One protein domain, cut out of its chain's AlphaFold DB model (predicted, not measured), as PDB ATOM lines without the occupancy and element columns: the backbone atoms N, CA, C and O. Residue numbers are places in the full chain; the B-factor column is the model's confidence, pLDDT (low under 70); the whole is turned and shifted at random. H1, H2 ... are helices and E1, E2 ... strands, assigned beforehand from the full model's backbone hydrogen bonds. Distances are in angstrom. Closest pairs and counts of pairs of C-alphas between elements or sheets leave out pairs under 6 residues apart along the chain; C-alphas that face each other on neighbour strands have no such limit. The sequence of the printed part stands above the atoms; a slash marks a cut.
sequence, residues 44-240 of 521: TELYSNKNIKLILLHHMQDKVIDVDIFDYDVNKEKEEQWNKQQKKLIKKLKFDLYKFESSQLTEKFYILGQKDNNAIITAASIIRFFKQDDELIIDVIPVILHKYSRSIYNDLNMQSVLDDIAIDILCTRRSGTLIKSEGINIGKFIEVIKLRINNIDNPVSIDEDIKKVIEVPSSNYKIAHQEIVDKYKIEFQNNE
ATOM      1  N   THR A  44     -38.591  34.816  28.074       75.88
ATOM      2  CA  THR A  44     -39.922  34.216  28.231       75.88
ATOM      3  C   THR A  44     -40.405  33.550  26.943       75.88
ATOM      4  O   THR A  44     -40.881  32.421  26.986       75.88
ATOM      5  N   GLU A  45     -40.244  34.203  25.790       77.62
ATOM      6  CA  GLU A  45     -40.631  33.628  24.495       77.62
ATOM      7  C   GLU A  45     -39.724  32.453  24.110       77.62
ATOM      8  O   GLU A  45     -40.216  31.379  23.751       77.62
ATOM      9  N   LEU A  46     -38.400  32.635  24.216       83.00
ATOM     10  CA  LEU A  46     -37.406  31.611  23.877       83.00
ATOM     11  C   LEU A  46     -37.590  30.335  24.706       83.00
ATOM     12  O   LEU A  46     -37.427  29.240  24.180       83.00
ATOM     13  N   TYR A  47     -37.963  30.478  25.978       85.81
ATOM     14  CA  TYR A  47     -38.144  29.370  26.914       85.81
ATOM     15  C   TYR A  47     -39.613  29.151  27.312       85.81
ATOM     16  O   TYR A  47     -39.920  28.831  28.457       85.81
ATOM     17  N   SER A  48     -40.518  29.296  26.344       82.50
ATOM     18  CA  SER A  48     -41.879  28.751  26.419       82.50
ATOM     19  C   SER A  48     -41.866  27.220  26.289       82.50
ATOM     20  O   SER A  48     -40.992  26.668  25.617       82.50
ATOM     21  N   ASN A  49     -42.850  26.516  26.866       82.00
ATOM     22  CA  ASN A  49     -42.897  25.039  26.858       82.00
ATOM     23  C   ASN A  49     -42.797  24.449  25.433       82.00
ATOM     24  O   ASN A  49     -42.047  23.496  25.219       82.00
ATOM     25  N   LYS A  50     -43.444  25.081  24.438       81.50
ATOM     26  CA  LYS A  50     -43.343  24.731  23.003       81.50
ATOM     27  C   LYS A  50     -41.900  24.807  22.488       81.50
ATOM     28  O   LYS A  50     -41.417  23.857  21.877       81.50
ATOM     29  N   ASN A  51     -41.184  25.894  22.776       81.69
ATOM     30  CA  ASN A  51     -39.798  26.064  22.332       81.69
ATOM     31  C   ASN A  51     -38.825  25.149  23.089       81.69
ATOM     32  O   ASN A  51     -37.895  24.626  22.483       81.69
ATOM     33  N   ILE A  52     -39.062  24.874  24.375       85.88
ATOM     34  CA  ILE A  52     -38.259  23.907  25.140       85.88
ATOM     35  C   ILE A  52     -38.439  22.488  24.582       85.88
ATOM     36  O   ILE A  52     -37.445  21.798  24.358       85.88
ATOM     37  N   LYS A  53     -39.681  22.076  24.283       85.06
ATOM     38  CA  LYS A  53     -39.993  20.805  23.603       85.06
ATOM     39  C   LYS A  53     -39.264  20.713  22.255       85.06
ATOM     40  O   LYS A  53     -38.573  19.727  22.022       85.06
ATOM     41  N   LEU A  54     -39.307  21.762  21.424       81.62
ATOM     42  CA  LEU A  54     -38.557  21.825  20.157       81.62
ATOM     43  C   LEU A  54     -37.037  21.690  20.347       81.62
ATOM     44  O   LEU A  54     -36.404  20.905  19.644       81.62
ATOM     45  N   ILE A  55     -36.448  22.415  21.303       86.19
ATOM     46  CA  ILE A  55     -35.008  22.343  21.597       86.19
ATOM     47  C   ILE A  55     -34.609  20.923  22.016       86.19
ATOM     48  O   ILE A  55     -33.590  20.412  21.559       86.19
ATOM     49  N   LEU A  56     -35.393  20.265  22.868       85.62
ATOM     50  CA  LEU A  56     -35.092  18.910  23.334       85.62
ATOM     51  C   LEU A  56     -35.242  17.874  22.211       85.62
ATOM     52  O   LEU A  56     -34.319  17.089  21.994       85.62
ATOM     53  N   LEU A  57     -36.340  17.929  21.449       81.00
ATOM     54  CA  LEU A  57     -36.580  17.058  20.292       81.00
ATOM     55  C   LEU A  57     -35.522  17.235  19.194       81.00
ATOM     56  O   LEU A  57     -35.165  16.265  18.536       81.00
ATOM     57  N   HIS A  58     -34.957  18.437  19.023       83.75
ATOM     58  CA  HIS A  58     -33.860  18.665  18.079       83.75
ATOM     59  C   HIS A  58     -32.641  17.769  18.353       83.75
ATOM     60  O   HIS A  58     -31.996  17.296  17.414       83.75
ATOM     61  N   HIS A  59     -32.334  17.538  19.634       79.94
ATOM     62  CA  HIS A  59     -31.183  16.748  20.079       79.94
ATOM     63  C   HIS A  59     -31.509  15.273  20.353       79.94
ATOM     64  O   HIS A  59     -30.604  14.447  20.279       79.94
ATOM     65  N   MET A  60     -32.762  14.946  20.672       78.62
ATOM     66  CA  MET A  60     -33.229  13.603  21.049       78.62
ATOM     67  C   MET A  60     -34.369  13.169  20.116       78.62
ATOM     68  O   MET A  60     -35.501  12.954  20.540       78.62
ATOM     69  N   GLN A  61     -34.071  13.117  18.815       71.38
ATOM     70  CA  GLN A  61     -35.057  12.916  17.737       71.38
ATOM     71  C   GLN A  61     -35.727  11.532  17.758       71.38
ATOM     72  O   GLN A  61     -36.766  11.344  17.133       71.38
ATOM     73  N   ASP A  62     -35.134  10.565  18.459       73.00
ATOM     74  CA  ASP A  62     -35.656   9.218  18.682       73.00
ATOM     75  C   ASP A  62     -36.607   9.119  19.890       73.00
ATOM     76  O   ASP A  62     -37.203   8.065  20.108       73.00
ATOM     77  N   LYS A  63     -36.756  10.191  20.682       76.88
ATOM     78  CA  LYS A  63     -37.553  10.212  21.917       76.88
ATOM     79  C   LYS A  63     -38.793  11.087  21.770       76.88
ATOM     80  O   LYS A  63     -38.721  12.204  21.263       76.88
ATOM     81  N   VAL A  64     -39.925  10.636  22.311       79.44
ATOM     82  CA  VAL A  64     -41.096  11.506  22.494       79.44
ATOM     83  C   VAL A  64     -40.954  12.249  23.811       79.44
ATOM     84  O   VAL A  64     -40.776  11.634  24.861       79.44
ATOM     85  N   ILE A  65     -41.024  13.577  23.756       79.81
ATOM     86  CA  ILE A  65     -40.786  14.449  24.905       79.81
ATOM     87  C   ILE A  65     -41.925  15.460  25.018       79.81
ATOM     88  O   ILE A  65     -42.191  16.217  24.085       79.81
ATOM     89  N   ASP A  66     -42.565  15.487  26.182       82.19
ATOM     90  CA  ASP A  66     -43.478  16.535  26.617       82.19
ATOM     91  C   ASP A  66     -42.838  17.366  27.736       82.19
ATOM     92  O   ASP A  66     -42.067  16.868  28.559       82.19
ATOM     93  N   VAL A  67     -43.152  18.660  27.755       82.12
ATOM     94  CA  VAL A  67     -42.577  19.638  28.685       82.12
ATOM     95  C   VAL A  67     -43.708  20.440  29.300       82.12
ATOM     96  O   VAL A  67     -44.485  21.053  28.571       82.12
ATOM     97  N   ASP A  68     -43.765  20.465  30.627       83.56
ATOM     98  CA  ASP A  68     -44.732  21.252  31.382       83.56
ATOM     99  C   ASP A  68     -44.012  21.973  32.533       83.56
ATOM    100  O   ASP A  68     -43.798  21.443  33.627       83.56
ATOM    101  N   ILE A  69     -43.529  23.180  32.230       81.94
ATOM    102  CA  ILE A  69     -42.877  24.072  33.188       81.94
ATOM    103  C   ILE A  69     -43.842  25.211  33.508       81.94
ATOM    104  O   ILE A  69     -44.378  25.853  32.603       81.94
ATOM    105  N   PHE A  70     -44.049  25.455  34.799       75.75
ATOM    106  CA  PHE A  70     -45.028  26.414  35.306       75.75
ATOM    107  C   PHE A  70     -44.378  27.532  36.106       75.75
ATOM    108  O   PHE A  70     -43.404  27.310  36.828       75.75
ATOM    109  N   ASP A  71     -44.988  28.712  36.046       70.00
ATOM    110  CA  ASP A  71     -44.573  29.865  36.836       70.00
ATOM    111  C   ASP A  71     -45.149  29.798  38.252       70.00
ATOM    112  O   ASP A  71     -46.346  29.587  38.460       70.00
ATOM    113  N   TYR A  72     -44.272  29.989  39.232       65.00
ATOM    114  CA  TYR A  72     -44.612  30.119  40.638       65.00
ATOM    115  C   TYR A  72     -45.102  31.543  40.923       65.00
ATOM    116  O   TYR A  72     -44.315  32.444  41.220       65.00
ATOM    117  N   ASP A  73     -46.416  31.747  40.835       59.47
ATOM    118  CA  ASP A  73     -47.042  33.006  41.236       59.47
ATOM    119  C   ASP A  73     -46.983  33.145  42.767       59.47
ATOM    120  O   ASP A  73     -47.677  32.453  43.511       59.47
ATOM    121  N   VAL A  74     -46.124  34.059  43.220       56.66
ATOM    122  CA  VAL A  74     -45.797  34.332  44.630       56.66
ATOM    123  C   VAL A  74     -47.019  34.784  45.449       56.66
ATOM    124  O   VAL A  74     -46.960  34.768  46.676       56.66
ATOM    125  N   ASN A  75     -48.118  35.178  44.795       53.38
ATOM    126  CA  ASN A  75     -49.330  35.683  45.444       53.38
ATOM    127  C   ASN A  75     -50.351  34.590  45.804       53.38
ATOM    128  O   ASN A  75     -51.329  34.898  46.482       53.38
ATOM    129  N   LYS A  76     -50.157  33.341  45.359       56.25
ATOM    130  CA  LYS A  76     -51.011  32.204  45.745       56.25
ATOM    131  C   LYS A  76     -50.258  31.257  46.663       56.25
ATOM    132  O   LYS A  76     -49.029  31.183  46.643       56.25
ATOM    133  N   GLU A  77     -51.008  30.502  47.451       58.66
ATOM    134  CA  GLU A  77     -50.430  29.503  48.337       58.66
ATOM    135  C   GLU A  77     -49.749  28.393  47.524       58.66
ATOM    136  O   GLU A  77     -50.272  27.908  46.516       58.66
ATOM    137  N   LYS A  78     -48.548  27.996  47.971       57.16
ATOM    138  CA  LYS A  78     -47.703  26.992  47.299       57.16
ATOM    139  C   LYS A  78     -48.458  25.697  47.012       57.16
ATOM    140  O   LYS A  78     -48.251  25.083  45.971       57.16
ATOM    141  N   GLU A  79     -49.315  25.305  47.943       58.44
ATOM    142  CA  GLU A  79     -50.032  24.036  47.956       58.44
ATOM    143  C   GLU A  79     -51.191  23.979  46.950       58.44
ATOM    144  O   GLU A  79     -51.419  22.945  46.322       58.44
ATOM    145  N   GLU A  80     -51.885  25.092  46.703       62.09
ATOM    146  CA  GLU A  80     -53.002  25.121  45.752       62.09
ATOM    147  C   GLU A  80     -52.508  25.040  44.296       62.09
ATOM    148  O   GLU A  80     -53.028  24.260  43.490       62.09
ATOM    149  N   GLN A  81     -51.435  25.775  43.967       61.69
ATOM    150  CA  GLN A  81     -50.752  25.640  42.674       61.69
ATOM    151  C   GLN A  81     -50.206  24.225  42.476       61.69
ATOM    152  O   GLN A  81     -50.369  23.649  41.399       61.69
ATOM    153  N   TRP A  82     -49.588  23.669  43.519       61.75
ATOM    154  CA  TRP A  82     -49.001  22.335  43.517       61.75
ATOM    155  C   TRP A  82     -50.034  21.260  43.172       61.75
ATOM    156  O   TRP A  82     -49.908  20.566  42.159       61.75
ATOM    157  N   ASN A  83     -51.136  21.234  43.923       65.94
ATOM    158  CA  ASN A  83     -52.249  20.321  43.695       65.94
ATOM    159  C   ASN A  83     -52.856  20.471  42.285       65.94
ATOM    160  O   ASN A  83     -53.256  19.474  41.677       65.94
ATOM    161  N   LYS A  84     -52.918  21.691  41.721       67.12
ATOM    162  CA  LYS A  84     -53.413  21.912  40.347       67.12
ATOM    163  C   LYS A  84     -52.447  21.363  39.285       67.12
ATOM    164  O   LYS A  84     -52.906  20.711  38.345       67.12
ATOM    165  N   GLN A  85     -51.136  21.571  39.444       64.50
ATOM    166  CA  GLN A  85     -50.103  21.063  38.525       64.50
ATOM    167  C   GLN A  85     -50.100  19.529  38.479       64.50
ATOM    168  O   GLN A  85     -50.206  18.938  37.403       64.50
ATOM    169  N   GLN A  86     -50.071  18.879  39.646       65.94
ATOM    170  CA  GLN A  86     -50.082  17.419  39.743       65.94
ATOM    171  C   GLN A  86     -51.357  16.810  39.147       65.94
ATOM    172  O   GLN A  86     -51.286  15.854  38.376       65.94
ATOM    173  N   LYS A  87     -52.532  17.402  39.412       69.69
ATOM    174  CA  LYS A  87     -53.800  16.956  38.808       69.69
ATOM    175  C   LYS A  87     -53.812  17.103  37.279       69.69
ATOM    176  O   LYS A  87     -54.372  16.227  36.617       69.69
ATOM    177  N   LYS A  88     -53.209  18.155  36.700       68.69
ATOM    178  CA  LYS A  88     -53.102  18.316  35.230       68.69
ATOM    179  C   LYS A  88     -52.187  17.246  34.623       68.69
ATOM    180  O   LYS A  88     -52.603  16.552  33.697       68.69
ATOM    181  N   LEU A  89     -51.004  17.044  35.205       69.62
ATOM    182  CA  LEU A  89     -50.069  15.982  34.825       69.62
ATOM    183  C   LEU A  89     -50.724  14.595  34.856       69.62
ATOM    184  O   LEU A  89     -50.663  13.859  33.876       69.62
ATOM    185  N   ILE A  90     -51.365  14.243  35.973       68.94
ATOM    186  CA  ILE A  90     -51.992  12.932  36.166       68.94
ATOM    187  C   ILE A  90     -53.095  12.702  35.123       68.94
ATOM    188  O   ILE A  90     -53.202  11.604  34.582       68.94
ATOM    189  N   LYS A  91     -53.883  13.729  34.772       68.69
ATOM    190  CA  LYS A  91     -54.845  13.646  33.658       68.69
ATOM    191  C   LYS A  91     -54.153  13.386  32.313       68.69
ATOM    192  O   LYS A  91     -54.636  12.541  31.562       68.69
ATOM    193  N   LYS A  92     -53.036  14.068  32.017       69.81
ATOM    194  CA  LYS A  92     -52.283  13.882  30.763       69.81
ATOM    195  C   LYS A  92     -51.675  12.476  30.669       69.81
ATOM    196  O   LYS A  92     -51.915  11.797  29.678       69.81
ATOM    197  N   LEU A  93     -51.021  11.993  31.730       70.56
ATOM    198  CA  LEU A  93     -50.499  10.620  31.820       70.56
ATOM    199  C   LEU A  93     -51.592   9.566  31.602       70.56
ATOM    200  O   LEU A  93     -51.399   8.644  30.816       70.56
ATOM    201  N   LYS A  94     -52.767   9.725  32.230       67.75
ATOM    202  CA  LYS A  94     -53.913   8.819  32.029       67.75
ATOM    203  C   LYS A  94     -54.392   8.787  30.579       67.75
ATOM    204  O   LYS A  94     -54.699   7.717  30.075       67.75
ATOM    205  N   PHE A  95     -54.480   9.941  29.917       67.25
ATOM    206  CA  PHE A  95     -54.896  10.014  28.513       67.25
ATOM    207  C   PHE A  95     -53.858   9.385  27.576       67.25
ATOM    208  O   PHE A  95     -54.211   8.613  26.684       67.25
ATOM    209  N   ASP A  96     -52.580   9.684  27.806       64.69
ATOM    210  CA  ASP A  96     -51.479   9.121  27.034       64.69
ATOM    211  C   ASP A  96     -51.364   7.602  27.206       64.69
ATOM    212  O   ASP A  96     -51.024   6.933  26.234       64.69
ATOM    213  N   LEU A  97     -51.720   7.047  28.373       63.38
ATOM    214  CA  LEU A  97     -51.755   5.602  28.622       63.38
ATOM    215  C   LEU A  97     -52.581   4.853  27.561       63.38
ATOM    216  O   LEU A  97     -52.071   3.961  26.886       63.38
ATOM    217  N   TYR A  98     -53.829   5.292  27.351       60.44
ATOM    218  CA  TYR A  98     -54.745   4.710  26.363       60.44
ATOM    219  C   TYR A  98     -54.263   4.892  24.917       60.44
ATOM    220  O   TYR A  98     -54.582   4.082  24.048       60.44
ATOM    221  N   LYS A  99     -53.500   5.956  24.629       56.94
ATOM    222  CA  LYS A  99     -52.883   6.152  23.309       56.94
ATOM    223  C   LYS A  99     -51.634   5.296  23.119       56.94
ATOM    224  O   LYS A  99     -51.389   4.868  21.991       56.94
ATOM    225  N   PHE A 100     -50.863   5.032  24.171       61.59
ATOM    226  CA  PHE A 100     -49.569   4.356  24.083       61.59
ATOM    227  C   PHE A 100     -49.706   2.952  23.491       61.59
ATOM    228  O   PHE A 100     -49.014   2.639  22.525       61.59
ATOM    229  N   GLU A 101     -50.694   2.181  23.960       53.41
ATOM    230  CA  GLU A 101     -51.046   0.848  23.440       53.41
ATOM    231  C   GLU A 101     -51.397   0.835  21.940       53.41
ATOM    232  O   GLU A 101     -51.204  -0.170  21.258       53.41
ATOM    233  N   SER A 102     -51.896   1.958  21.409       49.53
ATOM    234  CA  SER A 102     -52.255   2.124  19.992       49.53
ATOM    235  C   SER A 102     -51.122   2.682  19.119       49.53
ATOM    236  O   SER A 102     -51.255   2.760  17.895       49.53
ATOM    237  N   SER A 103     -50.011   3.091  19.732       52.41
ATOM    238  CA  SER A 103     -48.915   3.814  19.088       52.41
ATOM    239  C   SER A 103     -47.665   2.941  18.941       52.41
ATOM    240  O   SER A 103     -47.411   2.061  19.753       52.41
ATOM    241  N   GLN A 104     -46.821   3.212  17.940       56.22
ATOM    242  CA  GLN A 104     -45.511   2.545  17.805       56.22
ATOM    243  C   GLN A 104     -44.440   3.121  18.757       56.22
ATOM    244  O   GLN A 104     -43.245   3.010  18.486       56.22
ATOM    245  N   LEU A 105     -44.849   3.785  19.841       61.47
ATOM    246  CA  LEU A 105     -43.942   4.419  20.791       61.47
ATOM    247  C   LEU A 105     -43.466   3.396  21.821       61.47
ATOM    248  O   LEU A 105     -44.265   2.727  22.467       61.47
ATOM    249  N   THR A 106     -42.151   3.285  21.982       70.75
ATOM    250  CA  THR A 106     -41.524   2.432  23.004       70.75
ATOM    251  C   THR A 106     -41.287   3.177  24.318       70.75
ATOM    252  O   THR A 106     -41.213   2.555  25.376       70.75
ATOM    253  N   GLU A 107     -41.165   4.505  24.254       84.00
ATOM    254  CA  GLU A 107     -40.762   5.365  25.364       84.00
ATOM    255  C   GLU A 107     -41.259   6.808  25.161       84.00
ATOM    256  O   GLU A 107     -41.217   7.349  24.051       84.00
ATOM    257  N   LYS A 108     -41.704   7.447  26.247       85.62
ATOM    258  CA  LYS A 108     -42.098   8.857  26.311       85.62
ATOM    259  C   LYS A 108     -41.595   9.492  27.610       85.62
ATOM    260  O   LYS A 108     -41.686   8.897  28.679       85.62
ATOM    261  N   PHE A 109     -41.091  10.718  27.526       88.44
ATOM    262  CA  PHE A 109     -40.617  11.498  28.669       88.44
ATOM    263  C   PHE A 109     -41.515  12.704  28.928       88.44
ATOM    264  O   PHE A 109     -41.878  13.423  27.998       88.44
ATOM    265  N   TYR A 110     -41.794  12.977  30.199       89.56
ATOM    266  CA  TYR A 110     -42.444  14.200  30.663       89.56
ATOM    267  C   TYR A 110     -41.474  14.961  31.553       89.56
ATOM    268  O   TYR A 110     -40.969  14.415  32.531       89.56
ATOM    269  N   ILE A 111     -41.211  16.221  31.231       90.31
ATOM    270  CA  ILE A 111     -40.357  17.092  32.039       90.31
ATOM    271  C   ILE A 111     -41.243  18.081  32.772       90.31
ATOM    272  O   ILE A 111     -41.957  18.864  32.147       90.31
ATOM    273  N   LEU A 112     -41.162  18.045  34.095       87.94
ATOM    274  CA  LEU A 112     -41.951  18.865  35.000       87.94
ATOM    275  C   LEU A 112     -41.026  19.803  35.749       87.94
ATOM    276  O   LEU A 112     -40.017  19.362  36.306       87.94
ATOM    277  N   GLY A 113     -41.367  21.087  35.765       86.19
ATOM    278  CA  GLY A 113     -40.559  22.100  36.428       86.19
ATOM    279  C   GLY A 113     -41.392  23.207  37.055       86.19
ATOM    280  O   GLY A 113     -42.371  23.678  36.481       86.19
ATOM    281  N   GLN A 114     -40.947  23.665  38.218       83.75
ATOM    282  CA  GLN A 114     -41.425  24.882  38.857       83.75
ATOM    283  C   GLN A 114     -40.407  26.000  38.612       83.75
ATOM    284  O   GLN A 114     -39.264  25.913  39.065       83.75
ATOM    285  N   LYS A 115     -40.818  27.040  37.886       82.31
ATOM    286  CA  LYS A 115     -40.028  28.228  37.545       82.31
ATOM    287  C   LYS A 115     -40.392  29.382  38.477       82.31
ATOM    288  O   LYS A 115     -41.569  29.609  38.734       82.31
ATOM    289  N   ASP A 116     -39.417  30.133  38.972       76.12
ATOM    290  CA  ASP A 116     -39.667  31.382  39.698       76.12
ATOM    291  C   ASP A 116     -39.808  32.597  38.752       76.12
ATOM    292  O   ASP A 116     -39.610  32.515  37.534       76.12
ATOM    293  N   ASN A 117     -40.084  33.770  39.331       68.00
ATOM    294  CA  ASN A 117     -40.178  35.042  38.604       68.00
ATOM    295  C   ASN A 117     -38.882  35.451  37.860       68.00
ATOM    296  O   ASN A 117     -38.925  36.355  37.028       68.00
ATOM    297  N   ASN A 118     -37.739  34.806  38.126       67.62
ATOM    298  CA  ASN A 118     -36.437  35.093  37.515       67.62
ATOM    299  C   ASN A 118     -36.057  34.100  36.398       67.62
ATOM    300  O   ASN A 118     -34.921  34.115  35.913       67.62
ATOM    301  N   ALA A 119     -36.982  33.228  35.979       75.50
ATOM    302  CA  ALA A 119     -36.719  32.112  35.065       75.50
ATOM    303  C   ALA A 119     -35.680  31.099  35.597       75.50
ATOM    304  O   ALA A 119     -34.907  30.502  34.831       75.50
ATOM    305  N   ILE A 120     -35.671  30.900  36.918       85.38
ATOM    306  CA  ILE A 120     -34.902  29.873  37.619       85.38
ATOM    307  C   ILE A 120     -35.839  28.699  37.919       85.38
ATOM    308  O   ILE A 120     -36.896  28.879  38.518       85.38
ATOM    309  N   ILE A 121     -35.458  27.490  37.509       88.50
ATOM    310  CA  ILE A 121     -36.171  26.259  37.865       88.50
ATOM    311  C   ILE A 121     -35.733  25.850  39.272       88.50
ATOM    312  O   ILE A 121     -34.560  25.536  39.478       88.50
ATOM    313  N   THR A 122     -36.657  25.885  40.231       85.94
ATOM    314  CA  THR A 122     -36.400  25.669  41.667       85.94
ATOM    315  C   THR A 122     -36.761  24.261  42.142       85.94
ATOM    316  O   THR A 122     -36.200  23.784  43.127       85.94
ATOM    317  N   ALA A 123     -37.637  23.564  41.418       86.81
ATOM    318  CA  ALA A 123     -37.956  22.154  41.619       86.81
ATOM    319  C   ALA A 123     -38.252  21.496  40.263       86.81
ATOM    320  O   ALA A 123     -38.816  22.154  39.387       86.81
ATOM    321  N   ALA A 124     -37.848  20.235  40.063       89.50
ATOM    322  CA  ALA A 124     -38.111  19.528  38.809       89.50
ATOM    323  C   ALA A 124     -37.952  18.004  38.891       89.50
ATOM    324  O   ALA A 124     -37.100  17.472  39.616       89.50
ATOM    325  N   SER A 125     -38.704  17.332  38.023       91.06
ATOM    326  CA  SER A 125     -38.666  15.892  37.772       91.06
ATOM    327  C   SER A 125     -38.701  15.604  36.276       91.06
ATOM    328  O   SER A 125     -39.332  16.330  35.512       91.06
ATOM    329  N   ILE A 126     -38.079  14.501  35.870       92.94
ATOM    330  CA  ILE A 126     -38.423  13.825  34.615       92.94
ATOM    331  C   ILE A 126     -39.261  12.602  34.996       92.94
ATOM    332  O   ILE A 126     -38.949  11.939  35.983       92.94
ATOM    333  N   ILE A 127     -40.306  12.300  34.239       91.88
ATOM    334  CA  ILE A 127     -41.036  11.034  34.313       91.88
ATOM    335  C   ILE A 127     -40.793  10.310  32.997       91.88
ATOM    336  O   ILE A 127     -41.127  10.837  31.935       91.88
ATOM    337  N   ARG A 128     -40.193   9.125  33.063       91.88
ATOM    338  CA  ARG A 128     -40.053   8.205  31.936       91.88
ATOM    339  C   ARG A 128     -41.245   7.256  31.968       91.88
ATOM    340  O   ARG A 128     -41.498   6.631  32.989       91.88
ATOM    341  N   PHE A 129     -41.955   7.144  30.859       87.75
ATOM    342  CA  PHE A 129     -42.994   6.147  30.648       87.75
ATOM    343  C   PHE A 129     -42.565   5.256  29.488       87.75
ATOM    344  O   PHE A 129     -42.269   5.754  28.401       87.75
ATOM    345  N   PHE A 130     -42.449   3.956  29.727       86.94
ATOM    346  CA  PHE A 130     -41.865   3.025  28.767       86.94
ATOM    347  C   PHE A 130     -42.448   1.626  28.922       86.94
ATOM    348  O   PHE A 130     -43.129   1.322  29.901       86.94
ATOM    349  N   LYS A 131     -42.180   0.781  27.927       82.25
ATOM    350  CA  LYS A 131     -42.595  -0.618  27.919       82.25
ATOM    351  C   LYS A 131     -41.374  -1.533  28.031       82.25
ATOM    352  O   LYS A 131     -40.439  -1.399  27.240       82.25
ATOM    353  N   GLN A 132     -41.394  -2.468  28.976       81.94
ATOM    354  CA  GLN A 132     -40.346  -3.466  29.190       81.94
ATOM    355  C   GLN A 132     -40.989  -4.835  29.430       81.94
ATOM    356  O   GLN A 132     -41.912  -4.941  30.221       81.94
ATOM    357  N   ASP A 133     -40.499  -5.879  28.751       79.50
ATOM    358  CA  ASP A 133     -40.950  -7.272  28.932       79.50
ATOM    359  C   ASP A 133     -42.489  -7.449  28.846       79.50
ATOM    360  O   ASP A 133     -43.103  -8.252  29.537       79.50
ATOM    361  N   ASP A 134     -43.090  -6.674  27.938       73.56
ATOM    362  CA  ASP A 134     -44.528  -6.462  27.719       73.56
ATOM    363  C   ASP A 134     -45.321  -5.704  28.810       73.56
ATOM    364  O   ASP A 134     -46.464  -5.316  28.555       73.56
ATOM    365  N   GLU A 135     -44.698  -5.352  29.934       79.62
ATOM    366  CA  GLU A 135     -45.266  -4.526  31.010       79.62
ATOM    367  C   GLU A 135     -45.033  -3.018  30.777       79.62
ATOM    368  O   GLU A 135     -44.046  -2.597  30.163       79.62
ATOM    369  N   LEU A 136     -45.955  -2.181  31.266       81.50
ATOM    370  CA  LEU A 136     -45.816  -0.721  31.276       81.50
ATOM    371  C   LEU A 136     -45.184  -0.266  32.598       81.50
ATOM    372  O   LEU A 136     -45.614  -0.690  33.671       81.50
ATOM    373  N   ILE A 137     -44.194   0.624  32.511       87.06
ATOM    374  CA  ILE A 137     -43.418   1.111  33.657       87.06
ATOM    375  C   ILE A 137     -43.361   2.646  33.646       87.06
ATOM    376  O   ILE A 137     -43.154   3.275  32.602       87.06
ATOM    377  N   ILE A 138     -43.533   3.252  34.823       90.50
ATOM    378  CA  ILE A 138     -43.372   4.686  35.084       90.50
ATOM    379  C   ILE A 138     -42.194   4.894  36.045       90.50
ATOM    380  O   ILE A 138     -42.285   4.596  37.231       90.50
ATOM    381  N   ASP A 139     -41.119   5.490  35.544       92.00
ATOM    382  CA  ASP A 139     -39.919   5.844  36.302       92.00
ATOM    383  C   ASP A 139     -39.923   7.347  36.629       92.00
ATOM    384  O   ASP A 139     -39.818   8.197  35.737       92.00
ATOM    385  N   VAL A 140     -40.000   7.709  37.912       92.00
ATOM    386  CA  VAL A 140     -39.855   9.101  38.368       92.00
ATOM    387  C   VAL A 140     -38.385   9.403  38.667       92.00
ATOM    388  O   VAL A 140     -37.750   8.759  39.499       92.00
ATOM    389  N   ILE A 141     -37.836  10.436  38.029       91.50
ATOM    390  CA  ILE A 141     -36.413  10.793  38.076       91.50
ATOM    391  C   ILE A 141     -36.249  12.162  38.755       91.50
ATOM    392  O   ILE A 141     -36.591  13.197  38.167       91.50
ATOM    393  N   PRO A 142     -35.717  12.213  39.987       89.44
ATOM    394  CA  PRO A 142     -35.409  13.464  40.671       89.44
ATOM    395  C   PRO A 142     -34.316  14.287  39.980       89.44
ATOM    396  O   PRO A 142     -33.206  13.793  39.780       89.44
ATOM    397  N   VAL A 143     -34.602  15.561  39.674       90.12
ATOM    398  CA  VAL A 143     -33.641  16.502  39.057       90.12
ATOM    399  C   VAL A 143     -33.282  17.641  40.015       90.12
ATOM    400  O   VAL A 143     -32.102  17.878  40.284       90.12
ATOM    401  N   ILE A 144     -34.294  18.322  40.561       87.75
ATOM    402  CA  ILE A 144     -34.137  19.397  41.550       87.75
ATOM    403  C   ILE A 144     -35.132  19.142  42.688       87.75
ATOM    404  O   ILE A 144     -36.325  19.006  42.426       87.75
ATOM    405  N   LEU A 145     -34.633  19.082  43.930       81.81
ATOM    406  CA  LEU A 145     -35.375  18.751  45.161       81.81
ATOM    407  C   LEU A 145     -36.116  17.394  45.138       81.81
ATOM    408  O   LEU A 145     -37.272  17.300  44.746       81.81
ATOM    409  N   HIS A 146     -35.518  16.345  45.712       82.62
ATOM    410  CA  HIS A 146     -36.122  14.998  45.772       82.62
ATOM    411  C   HIS A 146     -37.532  14.943  46.397       82.62
ATOM    412  O   HIS A 146     -38.326  14.081  46.026       82.62
ATOM    413  N   LYS A 147     -37.877  15.854  47.324       81.06
ATOM    414  CA  LYS A 147     -39.229  15.920  47.919       81.06
ATOM    415  C   LYS A 147     -40.316  16.158  46.856       81.06
ATOM    416  O   LYS A 147     -41.366  15.529  46.932       81.06
ATOM    417  N   TYR A 148     -40.036  16.995  45.854       79.69
ATOM    418  CA  TYR A 148     -40.932  17.285  44.725       79.69
ATOM    419  C   TYR A 148     -41.261  16.003  43.946       79.69
ATOM    420  O   TYR A 148     -42.420  15.637  43.763       79.69
ATOM    421  N   SER A 149     -40.218  15.255  43.588       86.44
ATOM    422  CA  SER A 149     -40.319  13.989  42.858       86.44
ATOM    423  C   SER A 149     -40.993  12.888  43.675       86.44
ATOM    424  O   SER A 149     -41.776  12.113  43.138       86.44
ATOM    425  N   ARG A 150     -40.719  12.828  44.985       86.12
ATOM    426  CA  ARG A 150     -41.319  11.836  45.888       86.12
ATOM    427  C   ARG A 150     -42.823  12.042  46.062       86.12
ATOM    428  O   ARG A 150     -43.536  11.051  46.137       86.12
ATOM    429  N   SER A 151     -43.297  13.286  46.083       83.25
ATOM    430  CA  SER A 151     -44.737  13.572  46.091       83.25
ATOM    431  C   SER A 151     -45.382  13.114  44.782       83.25
ATOM    432  O   SER A 151     -46.273  12.284  44.841       83.25
ATOM    433  N   ILE A 152     -44.848  13.499  43.612       84.94
ATOM    434  CA  ILE A 152     -45.336  13.003  42.305       84.94
ATOM    435  C   ILE A 152     -45.421  11.467  42.275       84.94
ATOM    436  O   ILE A 152     -46.437  10.917  41.864       84.94
ATOM    437  N   TYR A 153     -44.381  10.775  42.748       89.81
ATOM    438  CA  TYR A 153     -44.373   9.316  42.883       89.81
ATOM    439  C   TYR A 153     -45.511   8.797  43.785       89.81
ATOM    440  O   TYR A 153     -46.206   7.857  43.399       89.81
ATOM    441  N   ASN A 154     -45.729   9.404  44.958       85.69
ATOM    442  CA  ASN A 154     -46.816   9.022  45.863       85.69
ATOM    443  C   ASN A 154     -48.189   9.221  45.194       85.69
ATOM    444  O   ASN A 154     -49.017   8.316  45.218       85.69
ATOM    445  N   ASP A 155     -48.412  10.374  44.563       82.69
ATOM    446  CA  ASP A 155     -49.695  10.743  43.956       82.69
ATOM    447  C   ASP A 155     -50.054   9.865  42.750       82.69
ATOM    448  O   ASP A 155     -51.232   9.569  42.533       82.69
ATOM    449  N   LEU A 156     -49.046   9.406  41.997       83.25
ATOM    450  CA  LEU A 156     -49.193   8.398  40.945       83.25
ATOM    451  C   LEU A 156     -49.587   7.030  41.524       83.25
ATOM    452  O   LEU A 156     -50.545   6.435  41.043       83.25
ATOM    453  N   ASN A 157     -48.932   6.588  42.604       81.69
ATOM    454  CA  ASN A 157     -49.265   5.349  43.326       81.69
ATOM    455  C   ASN A 157     -50.645   5.382  44.024       81.69
ATOM    456  O   ASN A 157     -51.121   4.349  44.486       81.69
ATOM    457  N   MET A 158     -51.299   6.545  44.119       81.25
ATOM    458  CA  MET A 158     -52.686   6.673  44.593       81.25
ATOM    459  C   MET A 158     -53.729   6.619  43.459       81.25
ATOM    460  O   MET A 158     -54.930   6.692  43.727       81.25
ATOM    461  N   GLN A 159     -53.318   6.538  42.187       75.31
ATOM    462  CA  GLN A 159     -54.250   6.482  41.059       75.31
ATOM    463  C   GLN A 159     -54.623   5.039  40.725       75.31
ATOM    464  O   GLN A 159     -53.846   4.351  40.081       75.31
ATOM    465  N   SER A 160     -55.865   4.635  41.004       72.69
ATOM    466  CA  SER A 160     -56.340   3.264  40.728       72.69
ATOM    467  C   SER A 160     -56.225   2.799  39.267       72.69
ATOM    468  O   SER A 160     -56.133   1.615  38.981       72.69
ATOM    469  N   VAL A 161     -56.207   3.728  38.309       70.12
ATOM    470  CA  VAL A 161     -55.981   3.435  36.877       70.12
ATOM    471  C   VAL A 161     -54.507   3.161  36.535       70.12
ATOM    472  O   VAL A 161     -54.187   2.879  35.387       70.12
ATOM    473  N   LEU A 162     -53.607   3.282  37.512       76.50
ATOM    474  CA  LEU A 162     -52.196   2.915  37.422       76.50
ATOM    475  C   LEU A 162     -51.850   1.734  38.356       76.50
ATOM    476  O   LEU A 162     -50.675   1.421  38.497       76.50
ATOM    477  N   ASP A 163     -52.841   1.069  38.973       75.44
ATOM    478  CA  ASP A 163     -52.617  -0.056  39.904       75.44
ATOM    479  C   ASP A 163     -51.914  -1.257  39.233       75.44
ATOM    480  O   ASP A 163     -51.177  -1.989  39.895       75.44
ATOM    481  N   ASP A 164     -52.118  -1.440  37.922       75.56
ATOM    482  CA  ASP A 164     -51.517  -2.503  37.099       75.56
ATOM    483  C   ASP A 164     -50.165  -2.097  36.463       75.56
ATOM    484  O   ASP A 164     -49.644  -2.796  35.595       75.56
ATOM    485  N   ILE A 165     -49.598  -0.948  36.851       80.56
ATOM    486  CA  ILE A 165     -48.371  -0.376  36.274       80.56
ATOM    487  C   ILE A 165     -47.279  -0.335  37.338       80.56
ATOM    488  O   ILE A 165     -47.498   0.125  38.457       80.56
ATOM    489  N   ALA A 166     -46.066  -0.761  36.984       86.62
ATOM    490  CA  ALA A 166     -44.919  -0.602  37.869       86.62
ATOM    491  C   ALA A 166     -44.536   0.885  37.942       86.62
ATOM    492  O   ALA A 166     -44.122   1.475  36.943       86.62
ATOM    493  N   ILE A 167     -44.694   1.506  39.114       89.00
ATOM    494  CA  ILE A 167     -44.315   2.904  39.351       89.00
ATOM    495  C   ILE A 167     -43.135   2.936  40.311       89.00
ATOM    496  O   ILE A 167     -43.274   2.586  41.481       89.00
ATOM    497  N   ASP A 168     -41.995   3.415  39.828       88.44
ATOM    498  CA  ASP A 168     -40.738   3.491  40.562       88.44
ATOM    499  C   ASP A 168     -40.233   4.939  40.687       88.44
ATOM    500  O   ASP A 168     -40.675   5.868  40.003       88.44
ATOM    501  N   ILE A 169     -39.296   5.160  41.612       89.75
ATOM    502  CA  ILE A 169     -38.566   6.427  41.744       89.75
ATOM    503  C   ILE A 169     -37.067   6.158  41.839       89.75
ATOM    504  O   ILE A 169     -36.590   5.475  42.751       89.75
ATOM    505  N   LEU A 170     -36.297   6.726  40.907       85.31
ATOM    506  CA  LEU A 170     -34.858   6.502  40.841       85.31
ATOM    507  C   LEU A 170     -34.170   7.064  42.086       85.31
ATOM    508  O   LEU A 170     -34.235   8.259  42.396       85.31
ATOM    509  N   CYS A 171     -33.429   6.192  42.769       72.94
ATOM    510  CA  CYS A 171     -32.663   6.567  43.945       72.94
ATOM    511  C   CYS A 171     -31.605   7.631  43.610       72.94
ATOM    512  O   CYS A 171     -31.029   7.651  42.519       72.94
ATOM    513  N   THR A 172     -31.282   8.484  44.582       68.06
ATOM    514  CA  THR A 172     -30.320   9.594  44.428       68.06
ATOM    515  C   THR A 172     -28.947   9.176  43.891       68.06
ATOM    516  O   THR A 172     -28.271   9.985  43.272       68.06
ATOM    517  N   ARG A 173     -28.531   7.914  44.070       65.38
ATOM    518  CA  ARG A 173     -27.275   7.396  43.498       65.38
ATOM    519  C   ARG A 173     -27.330   7.185  41.982       65.38
ATOM    520  O   ARG A 173     -26.312   7.381  41.333       65.38
ATOM    521  N   ARG A 174     -28.481   6.777  41.428       66.25
ATOM    522  CA  ARG A 174     -28.695   6.633  39.973       66.25
ATOM    523  C   ARG A 174     -29.096   7.957  39.328       66.25
ATOM    524  O   ARG A 174     -28.648   8.271  38.238       66.25
ATOM    525  N   SER A 175     -29.863   8.769  40.046       68.19
ATOM    526  CA  SER A 175     -30.264  10.114  39.620       68.19
ATOM    527  C   SER A 175     -29.138  11.151  39.688       68.19
ATOM    528  O   SER A 175     -29.373  12.305  39.339       68.19
ATOM    529  N   GLY A 176     -27.949  10.792  40.179       71.81
ATOM    530  CA  GLY A 176     -26.875  11.741  40.468       71.81
ATOM    531  C   GLY A 176     -27.231  12.769  41.549       71.81
ATOM    532  O   GLY A 176     -28.325  12.796  42.125       71.81
ATOM    533  N   THR A 177     -26.285  13.658  41.815       74.75
ATOM    534  CA  THR A 177     -26.423  14.778  42.740       74.75
ATOM    535  C   THR A 177     -27.577  15.686  42.314       74.75
ATOM    536  O   THR A 177     -27.652  16.184  41.187       74.75
ATOM    537  N   LEU A 178     -28.491  15.913  43.258       81.94
ATOM    538  CA  LEU A 178     -29.597  16.849  43.106       81.94
ATOM    539  C   LEU A 178     -29.050  18.268  42.971       81.94
ATOM    540  O   LEU A 178     -28.183  18.689  43.742       81.94
ATOM    541  N   ILE A 179     -29.613  19.032  42.042       82.56
ATOM    542  CA  ILE A 179     -29.358  20.470  41.984       82.56
ATOM    543  C   ILE A 179     -29.876  21.117  43.277       82.56
ATOM    544  O   ILE A 179     -30.905  20.712  43.828       82.56
ATOM    545  N   LYS A 180     -29.125  22.106  43.770       76.06
ATOM    546  CA  LYS A 180     -29.402  22.794  45.032       76.06
ATOM    547  C   LYS A 180     -30.740  23.543  45.017       76.06
ATOM    548  O   LYS A 180     -31.286  23.862  43.964       76.06
ATOM    549  N   SER A 181     -31.220  23.883  46.211       62.06
ATOM    550  CA  SER A 181     -32.476  24.603  46.447       62.06
ATOM    551  C   SER A 181     -32.553  26.002  45.835       62.06
ATOM    552  O   SER A 181     -33.659  26.501  45.659       62.06
ATOM    553  N   GLU A 182     -31.427  26.646  45.497       76.06
ATOM    554  CA  GLU A 182     -31.455  27.915  44.754       76.06
ATOM    555  C   GLU A 182     -31.891  27.734  43.287       76.06
ATOM    556  O   GLU A 182     -32.181  28.721  42.617       76.06
ATOM    557  N   GLY A 183     -31.957  26.493  42.789       85.19
ATOM    558  CA  GLY A 183     -32.356  26.175  41.424       85.19
ATOM    559  C   GLY A 183     -31.291  26.492  40.369       85.19
ATOM    560  O   GLY A 183     -30.140  26.806  40.677       85.19
ATOM    561  N   ILE A 184     -31.671  26.397  39.091       90.38
ATOM    562  CA  ILE A 184     -30.819  26.789  37.954       90.38
ATOM    563  C   ILE A 184     -31.598  27.524  36.865       90.38
ATOM    564  O   ILE A 184     -32.784  27.292  36.650       90.38
ATOM    565  N   ASN A 185     -30.908  28.399  36.131       90.94
ATOM    566  CA  ASN A 185     -31.482  29.082  34.974       90.94
ATOM    567  C   ASN A 185     -31.974  28.077  33.916       90.94
ATOM    568  O   ASN A 185     -31.262  27.129  33.578       90.94
ATOM    569  N   ILE A 186     -33.151  28.345  33.348       89.44
ATOM    570  CA  ILE A 186     -33.847  27.454  32.410       89.44
ATOM    571  C   ILE A 186     -32.997  27.007  31.202       89.44
ATOM    572  O   ILE A 186     -33.084  25.853  30.794       89.44
ATOM    573  N   GLY A 187     -32.085  27.845  30.692       90.44
ATOM    574  CA  GLY A 187     -31.171  27.449  29.611       90.44
ATOM    575  C   GLY A 187     -30.186  26.347  30.022       90.44
ATOM    576  O   GLY A 187     -29.934  25.430  29.251       90.44
ATOM    577  N   LYS A 188     -29.676  26.386  31.260       92.06
ATOM    578  CA  LYS A 188     -28.814  25.327  31.819       92.06
ATOM    579  C   LYS A 188     -29.614  24.076  32.172       92.06
ATOM    580  O   LYS A 188     -29.118  22.965  32.025       92.06
ATOM    581  N   PHE A 189     -30.853  24.260  32.628       93.19
ATOM    582  CA  PHE A 189     -31.762  23.163  32.955       93.19
ATOM    583  C   PHE A 189     -32.001  22.254  31.747       93.19
ATOM    584  O   PHE A 189     -31.835  21.047  31.866       93.19
ATOM    585  N   ILE A 190     -32.278  22.831  30.576       93.12
ATOM    586  CA  ILE A 190     -32.475  22.091  29.320       93.12
ATOM    587  C   ILE A 190     -31.290  21.161  29.006       93.12
ATOM    588  O   ILE A 190     -31.494  20.002  28.657       93.12
ATOM    589  N   GLU A 191     -30.053  21.621  29.194       93.81
ATOM    590  CA  GLU A 191     -28.850  20.799  28.995       93.81
ATOM    591  C   GLU A 191     -28.702  19.685  30.041       93.81
ATOM    592  O   GLU A 191     -28.351  18.555  29.702       93.81
ATOM    593  N   VAL A 192     -29.027  19.962  31.310       92.38
ATOM    594  CA  VAL A 192     -29.066  18.928  32.359       92.38
ATOM    595  C   VAL A 192     -30.122  17.861  32.048       92.38
ATOM    596  O   VAL A 192     -29.876  16.679  32.285       92.38
ATOM    597  N   ILE A 193     -31.268  18.243  31.476       93.00
ATOM    598  CA  ILE A 193     -32.297  17.302  31.019       93.00
ATOM    599  C   ILE A 193     -31.774  16.423  29.871       93.00
ATOM    600  O   ILE A 193     -31.899  15.203  29.968       93.00
ATOM    601  N   LYS A 194     -31.123  17.002  28.843       92.00
ATOM    602  CA  LYS A 194     -30.474  16.230  27.758       92.00
ATOM    603  C   LYS A 194     -29.487  15.203  28.324       92.00
ATOM    604  O   LYS A 194     -29.552  14.027  27.977       92.00
ATOM    605  N   LEU A 195     -28.596  15.629  29.226       90.12
ATOM    606  CA  LEU A 195     -27.610  14.745  29.859       90.12
ATOM    607  C   LEU A 195     -28.261  13.607  30.656       90.12
ATOM    608  O   LEU A 195     -27.795  12.473  30.567       90.12
ATOM    609  N   ARG A 196     -29.323  13.904  31.416       89.12
ATOM    610  CA  ARG A 196     -30.039  12.925  32.249       89.12
ATOM    611  C   ARG A 196     -30.795  11.892  31.425       89.12
ATOM    612  O   ARG A 196     -30.651  10.710  31.707       89.12
ATOM    613  N   ILE A 197     -31.544  12.314  30.405       89.25
ATOM    614  CA  ILE A 197     -32.267  11.389  29.517       89.25
ATOM    615  C   ILE A 197     -31.273  10.477  28.783       89.25
ATOM    616  O   ILE A 197     -31.437   9.261  28.792       89.25
ATOM    617  N   ASN A 198     -30.177  11.031  28.253       88.19
ATOM    618  CA  ASN A 198     -29.166  10.256  27.520       88.19
ATOM    619  C   ASN A 198     -28.343   9.279  28.388       88.19
ATOM    620  O   ASN A 198     -27.641   8.433  27.838       88.19
ATOM    621  N   ASN A 199     -28.383   9.396  29.720       85.81
ATOM    622  CA  ASN A 199     -27.627   8.547  30.652       85.81
ATOM    623  C   ASN A 199     -28.520   7.814  31.664       85.81
ATOM    624  O   ASN A 199     -28.011   7.279  32.642       85.81
ATOM    625  N   ILE A 200     -29.834   7.774  31.446       82.06
ATOM    626  CA  ILE A 200     -30.799   7.215  32.400       82.06
ATOM    627  C   ILE A 200     -30.512   5.751  32.778       82.06
ATOM    628  O   ILE A 200     -30.599   5.381  33.947       82.06
ATOM    629  N   ASP A 201     -30.084   4.948  31.801       80.19
ATOM    630  CA  ASP A 201     -29.755   3.528  31.969       80.19
ATOM    631  C   ASP A 201     -28.273   3.294  32.351       80.19
ATOM    632  O   ASP A 201     -27.828   2.155  32.514       80.19
ATOM    633  N   ASN A 202     -27.479   4.361  32.498       78.81
ATOM    634  CA  ASN A 202     -26.045   4.293  32.770       78.81
ATOM    635  C   ASN A 202     -25.770   4.317  34.292       78.81
ATOM    636  O   ASN A 202     -26.133   5.280  34.963       78.81
ATOM    637  N   PRO A 203     -25.084   3.313  34.877       62.50
ATOM    638  CA  PRO A 203     -24.767   3.300  36.309       62.50
ATOM    639  C   PRO A 203     -23.672   4.302  36.732       62.50
ATOM    640  O   PRO A 203     -23.351   4.379  37.920       62.50
ATOM    641  N   VAL A 204     -23.058   5.032  35.794       68.94
ATOM    642  CA  VAL A 204     -22.028   6.045  36.078       68.94
ATOM    643  C   VAL A 204     -22.671   7.352  36.556       68.94
ATOM    644  O   VAL A 204     -23.576   7.877  35.915       68.94
ATOM    645  N   SER A 205     -22.161   7.922  37.653       69.50
ATOM    646  CA  SER A 205     -22.582   9.255  38.103       69.50
ATOM    647  C   SER A 205     -22.193  10.330  37.081       69.50
ATOM    648  O   SER A 205     -21.016  10.516  36.769       69.50
ATOM    649  N   ILE A 206     -23.197  11.070  36.609       83.62
ATOM    650  CA  ILE A 206     -23.082  12.187  35.659       83.62
ATOM    651  C   ILE A 206     -22.750  13.534  36.331       83.62
ATOM    652  O   ILE A 206     -22.837  14.589  35.700       83.62
ATOM    653  N   ASP A 207     -22.380  13.528  37.615       82.94
ATOM    654  CA  ASP A 207     -22.305  14.737  38.444       82.94
ATOM    655  C   ASP A 207     -21.272  15.758  37.957       82.94
ATOM    656  O   ASP A 207     -21.551  16.957  37.945       82.94
ATOM    657  N   GLU A 208     -20.102  15.307  37.496       85.75
ATOM    658  CA  GLU A 208     -19.085  16.210  36.942       85.75
ATOM    659  C   GLU A 208     -19.512  16.812  35.592       85.75
ATOM    660  O   GLU A 208     -19.102  17.926  35.268       85.75
ATOM    661  N   ASP A 209     -20.364  16.141  34.811       88.19
ATOM    662  CA  ASP A 209     -20.891  16.690  33.553       88.19
ATOM    663  C   ASP A 209     -22.042  17.674  33.798       88.19
ATOM    664  O   ASP A 209     -22.062  18.756  33.206       88.19
ATOM    665  N   ILE A 210     -22.929  17.377  34.756       88.12
ATOM    666  CA  ILE A 210     -23.916  18.341  35.268       88.12
ATOM    667  C   ILE A 210     -23.206  19.592  35.806       88.12
ATOM    668  O   ILE A 210     -23.598  20.716  35.494       88.12
ATOM    669  N   LYS A 211     -22.132  19.421  36.581       87.31
ATOM    670  CA  LYS A 211     -21.356  20.527  37.147       87.31
ATOM    671  C   LYS A 211     -20.714  21.403  36.069       87.31
ATOM    672  O   LYS A 211     -20.867  22.620  36.143       87.31
ATOM    673  N   LYS A 212     -20.113  20.822  35.021       89.31
ATOM    674  CA  LYS A 212     -19.614  21.582  33.854       89.31
ATOM    675  C   LYS A 212     -20.720  22.434  33.220       89.31
ATOM    676  O   LYS A 212     -20.507  23.618  32.973       89.31
ATOM    677  N   VAL A 213     -21.914  21.871  33.011       89.81
ATOM    678  CA  VAL A 213     -23.079  22.615  32.483       89.81
ATOM    679  C   VAL A 213     -23.503  23.761  33.412       89.81
ATOM    680  O   VAL A 213     -23.846  24.854  32.953       89.81
ATOM    681  N   ILE A 214     -23.449  23.548  34.729       86.50
ATOM    682  CA  ILE A 214     -23.765  24.578  35.725       86.50
ATOM    683  C   ILE A 214     -22.693  25.680  35.765       86.50
ATOM    684  O   ILE A 214     -23.043  26.840  35.983       86.50
ATOM    685  N   GLU A 215     -21.423  25.373  35.501       87.56
ATOM    686  CA  GLU A 215     -20.318  26.345  35.482       87.56
ATOM    687  C   GLU A 215     -20.277  27.200  34.195       87.56
ATOM    688  O   GLU A 215     -19.925  28.380  34.255       87.56
ATOM    689  N   VAL A 216     -20.707  26.669  33.042       86.44
ATOM    690  CA  VAL A 216     -20.758  27.410  31.762       86.44
ATOM    691  C   VAL A 216     -21.668  28.656  31.851       86.44
ATOM    692  O   VAL A 216     -22.748  28.590  32.441       86.44
ATOM    693  N   PRO A 217     -21.311  29.815  31.260       84.06
ATOM    694  CA  PRO A 217     -22.194  30.986  31.205       84.06
ATOM    695  C   PRO A 217     -23.533  30.702  30.502       84.06
ATOM    696  O   PRO A 217     -23.566  30.165  29.397       84.06
ATOM    697  N   SER A 218     -24.659  31.114  31.103       79.00
ATOM    698  CA  SER A 218     -26.012  30.882  30.551       79.00
ATOM    699  C   SER A 218     -26.249  31.540  29.186       79.00
ATOM    700  O   SER A 218     -27.083  31.069  28.411       79.00
ATOM    701  N   SER A 219     -25.491  32.592  28.864       80.12
ATOM    702  CA  SER A 219     -25.461  33.237  27.547       80.12
ATOM    703  C   SER A 219     -25.134  32.269  26.410       80.12
ATOM    704  O   SER A 219     -25.680  32.412  25.320       80.12
ATOM    705  N   ASN A 220     -24.277  31.275  26.662       81.94
ATOM    706  CA  ASN A 220     -23.783  30.370  25.625       81.94
ATOM    707  C   ASN A 220     -24.906  29.450  25.131       81.94
ATOM    708  O   ASN A 220     -25.084  29.275  23.929       81.94
ATOM    709  N   TYR A 221     -25.722  28.941  26.060       88.12
ATOM    710  CA  TYR A 221     -26.904  28.145  25.734       88.12
ATOM    711  C   TYR A 221     -28.004  28.988  25.089       88.12
ATOM    712  O   TYR A 221     -28.658  28.520  24.165       88.12
ATOM    713  N   LYS A 222     -28.179  30.256  25.504       86.75
ATOM    714  CA  LYS A 222     -29.180  31.148  24.891       86.75
ATOM    715  C   LYS A 222     -28.984  31.292  23.374       86.75
ATOM    716  O   LYS A 222     -29.976  31.269  22.653       86.75
ATOM    717  N   ILE A 223     -27.743  31.426  22.902       85.56
ATOM    718  CA  ILE A 223     -27.441  31.576  21.468       85.56
ATOM    719  C   ILE A 223     -27.813  30.294  20.709       85.56
ATOM    720  O   ILE A 223     -28.645  30.348  19.809       85.56
ATOM    721  N   ALA A 224     -27.296  29.137  21.136       86.75
ATOM    722  CA  ALA A 224     -27.588  27.852  20.495       86.75
ATOM    723  C   ALA A 224     -29.095  27.514  20.497       86.75
ATOM    724  O   ALA A 224     -29.638  27.022  19.511       86.75
ATOM    725  N   HIS A 225     -29.805  27.825  21.585       91.44
ATOM    726  CA  HIS A 225     -31.255  27.643  21.671       91.44
ATOM    727  C   HIS A 225     -32.032  28.562  20.721       91.44
ATOM    728  O   HIS A 225     -33.009  28.117  20.119       91.44
ATOM    729  N   GLN A 226     -31.597  29.814  20.550       86.44
ATOM    730  CA  GLN A 226     -32.195  30.741  19.587       86.44
ATOM    731  C   GLN A 226     -32.009  30.239  18.148       86.44
ATOM    732  O   GLN A 226     -32.974  30.218  17.391       86.44
ATOM    733  N   GLU A 227     -30.807  29.772  17.791       86.81
ATOM    734  CA  GLU A 227     -30.505  29.210  16.466       86.81
ATOM    735  C   GLU A 227     -31.399  28.004  16.130       86.81
ATOM    736  O   GLU A 227     -31.922  27.909  15.019       86.81
ATOM    737  N   ILE A 228     -31.638  27.111  17.100       84.94
ATOM    738  CA  ILE A 228     -32.542  25.961  16.935       84.94
ATOM    739  C   ILE A 228     -33.989  26.428  16.709       84.94
ATOM    740  O   ILE A 228     -34.643  25.969  15.772       84.94
ATOM    741  N   VAL A 229     -34.497  27.345  17.539       83.06
ATOM    742  CA  VAL A 229     -35.877  27.852  17.421       83.06
ATOM    743  C   VAL A 229     -36.088  28.596  16.100       83.06
ATOM    744  O   VAL A 229     -37.108  28.388  15.440       83.06
ATOM    745  N   ASP A 230     -35.127  29.418  15.675       79.25
ATOM    746  CA  ASP A 230     -35.206  30.154  14.410       79.25
ATOM    747  C   ASP A 230     -35.135  29.206  13.205       79.25
ATOM    748  O   ASP A 230     -35.924  29.356  12.270       79.25
ATOM    749  N   LYS A 231     -34.288  28.165  13.258       79.88
ATOM    750  CA  LYS A 231     -34.257  27.105  12.240       79.88
ATOM    751  C   LYS A 231     -35.634  26.460  12.062       79.88
ATOM    752  O   LYS A 231     -36.140  26.431  10.941       79.88
ATOM    753  N   TYR A 232     -36.261  25.980  13.141       73.44
ATOM    754  CA  TYR A 232     -37.571  25.329  13.033       73.44
ATOM    755  C   TYR A 232     -38.663  26.296  12.574       73.44
ATOM    756  O   TYR A 232     -39.468  25.919  11.728       73.44
ATOM    757  N   LYS A 233     -38.678  27.552  13.039       71.19
ATOM    758  CA  LYS A 233     -39.619  28.568  12.525       71.19
ATOM    759  C   LYS A 233     -39.519  28.733  11.008       71.19
ATOM    760  O   LYS A 233     -40.547  28.791  10.340       71.19
ATOM    761  N   ILE A 234     -38.300  28.774  10.470       60.78
ATOM    762  CA  ILE A 234     -38.062  28.877   9.026       60.78
ATOM    763  C   ILE A 234     -38.480  27.579   8.312       60.78
ATOM    764  O   ILE A 234     -39.090  27.641   7.247       60.78
ATOM    765  N   GLU A 235     -38.206  26.401   8.876       57.72
ATOM    766  CA  GLU A 235     -38.634  25.117   8.298       57.72
ATOM    767  C   GLU A 235     -40.168  24.957   8.284       57.72
ATOM    768  O   GLU A 235     -40.704  24.487   7.280       57.72
ATOM    769  N   PHE A 236     -40.882  25.416   9.317       53.91
ATOM    770  CA  PHE A 236     -42.352  25.442   9.353       53.91
ATOM    771  C   PHE A 236     -42.952  26.469   8.380       53.91
ATOM    772  O   PHE A 236     -43.950  26.175   7.733       53.91
ATOM    773  N   GLN A 237     -42.333  27.643   8.209       48.38
ATOM    774  CA  GLN A 237     -42.782  28.645   7.229       48.38
ATOM    775  C   GLN A 237     -42.555  28.223   5.768       48.38
ATOM    776  O   GLN A 237     -43.233  28.725   4.877       48.38
ATOM    777  N   ASN A 238     -41.603  27.320   5.506       42.72
ATOM    778  CA  ASN A 238     -41.300  26.838   4.156       42.72
ATOM    779  C   ASN A 238     -42.011  25.521   3.788       42.72
ATOM    780  O   ASN A 238     -42.020  25.165   2.610       42.72
ATOM    781  N   ASN A 239     -42.591  24.800   4.755       39.88
ATOM    782  CA  ASN A 239     -43.265  23.518   4.537       39.88
ATOM    783  C   ASN A 239     -44.725  23.555   5.033       39.88
ATOM    784  O   ASN A 239     -45.048  22.953   6.056       39.88
ATOM    785  N   GLU A 240     -45.636  24.162   4.266       41.84
ATOM    786  CA  GLU A 240     -47.101  24.038   4.460       41.84
ATOM    787  C   GLU A 240     -47.641  22.626   4.104       41.84
ATOM    788  O   GLU A 240     -48.742  22.462   3.579       41.84
TER     789      GLU A 240
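AT A GLANCE: This is residues 44 to 240 of the 521 residues of an uncharacterized protein of Rickettsia rhipicephali (UniProt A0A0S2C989). A twisted sheet of five strands stands in the middle, with H2 and H3 covering one face, H4 over the other, and H1 packing on H4's face at the edge strand E1: three layers, helices on both faces of a sheet. H5 packs on H4 away from the sheet, and long H6 makes a corner with H4, its residues 218 to 225 touching residues 187 to 188 of H4, then crosses H1, with its residues 233 to 238 and the two after it, 239 and 240, sticking out. The 197 printed residues hold six named helices and five named strands, H1 E1 H2 E2 E3 E4 H3 E5 H4 H5 H6 along the chain; the mixed sheet runs E1 E2 E3 E4 E5, and the class is mixed. The whole is compact, with a radius of gyration of the C-alphas of 16.8 A and spans of 45 by 42 by 39 A.

HOW THE PARTS SIT: Start at H1, residues 49 to 59, whose Asn 49 has its C-alpha 5.7 A from that of Val 67 in E1, residues 64 to 71, their closest pair. Next come H2, residues 78 to 100, and E2, residues 107 to 115, parallel to E1 with N 66 and O 109 2.8 A apart; E1, H2, E2 is a strand-helix-strand unit, two parallel neighbours with a helix between, its crossover right-handed. E3, residues 120 to 132, and E4, residues 135 to 144, complete a meander with E2, each strand the antiparallel neighbour of the one before: look at N 110 and O 127, 2.8 A, and N 128 and O 139, 2.9 A. E3 bends by 60 degrees at residue 123. H3, residues 146 to 157, leads to E5, residues 166 to 169, parallel to E4 with N 138 and O 166 2.8 A apart; E4, H3, E5 is the second such unit, also right-handed. H2 and H3 only just touch, with 3 pairs of C-alphas within 8 A, Gln 86 and Ile 152 closest at 7.0 A. On the opposite face, H4, residues 186 to 198, is over E2 and E3 at a height over the sheet of 9.5 A. It is the hub: it touches H1, closest C-alphas Leu 56 and Lys 194 at 6.9 A; H5, residues 207 to 215, a helical hairpin at a shallow tilt of 21 degrees, Val 192 and Ile 210 closest at 5.9 A; and H6, residues 218 to 238, about perpendicular at 79 degrees, Gly 187 and Tyr 221 closest at 5.8 A. Every O i to N i+4 pair is within hydrogen-bond range in H3 and H5, against 6 of 7 in H1, 18 of 19 in H2, 8 of 9 in H4 and 16 of 17 in H6.

IN THESE COORDINATES: Find C-alpha 49 at (-42.897, 25.039, 26.858), where H1 begins. H2 runs 32.5 A, E3 34.8 A from C-alpha 120 at (-34.902, 29.873, 37.619), and H6 30.8 A to C-alpha 238 at (-41.300, 26.838, 4.156).

THE WHOLE: The printed part has no cut; the C-alphas farthest apart, of Arg 173 and Glu 240, are 46.8 A apart. The link from E5 to H4 is long, 16 residues. Mean pLDDT of the printed part is 78.0; among the residues under 70 are 72 to 92, 94 to 105 and 234 to 240.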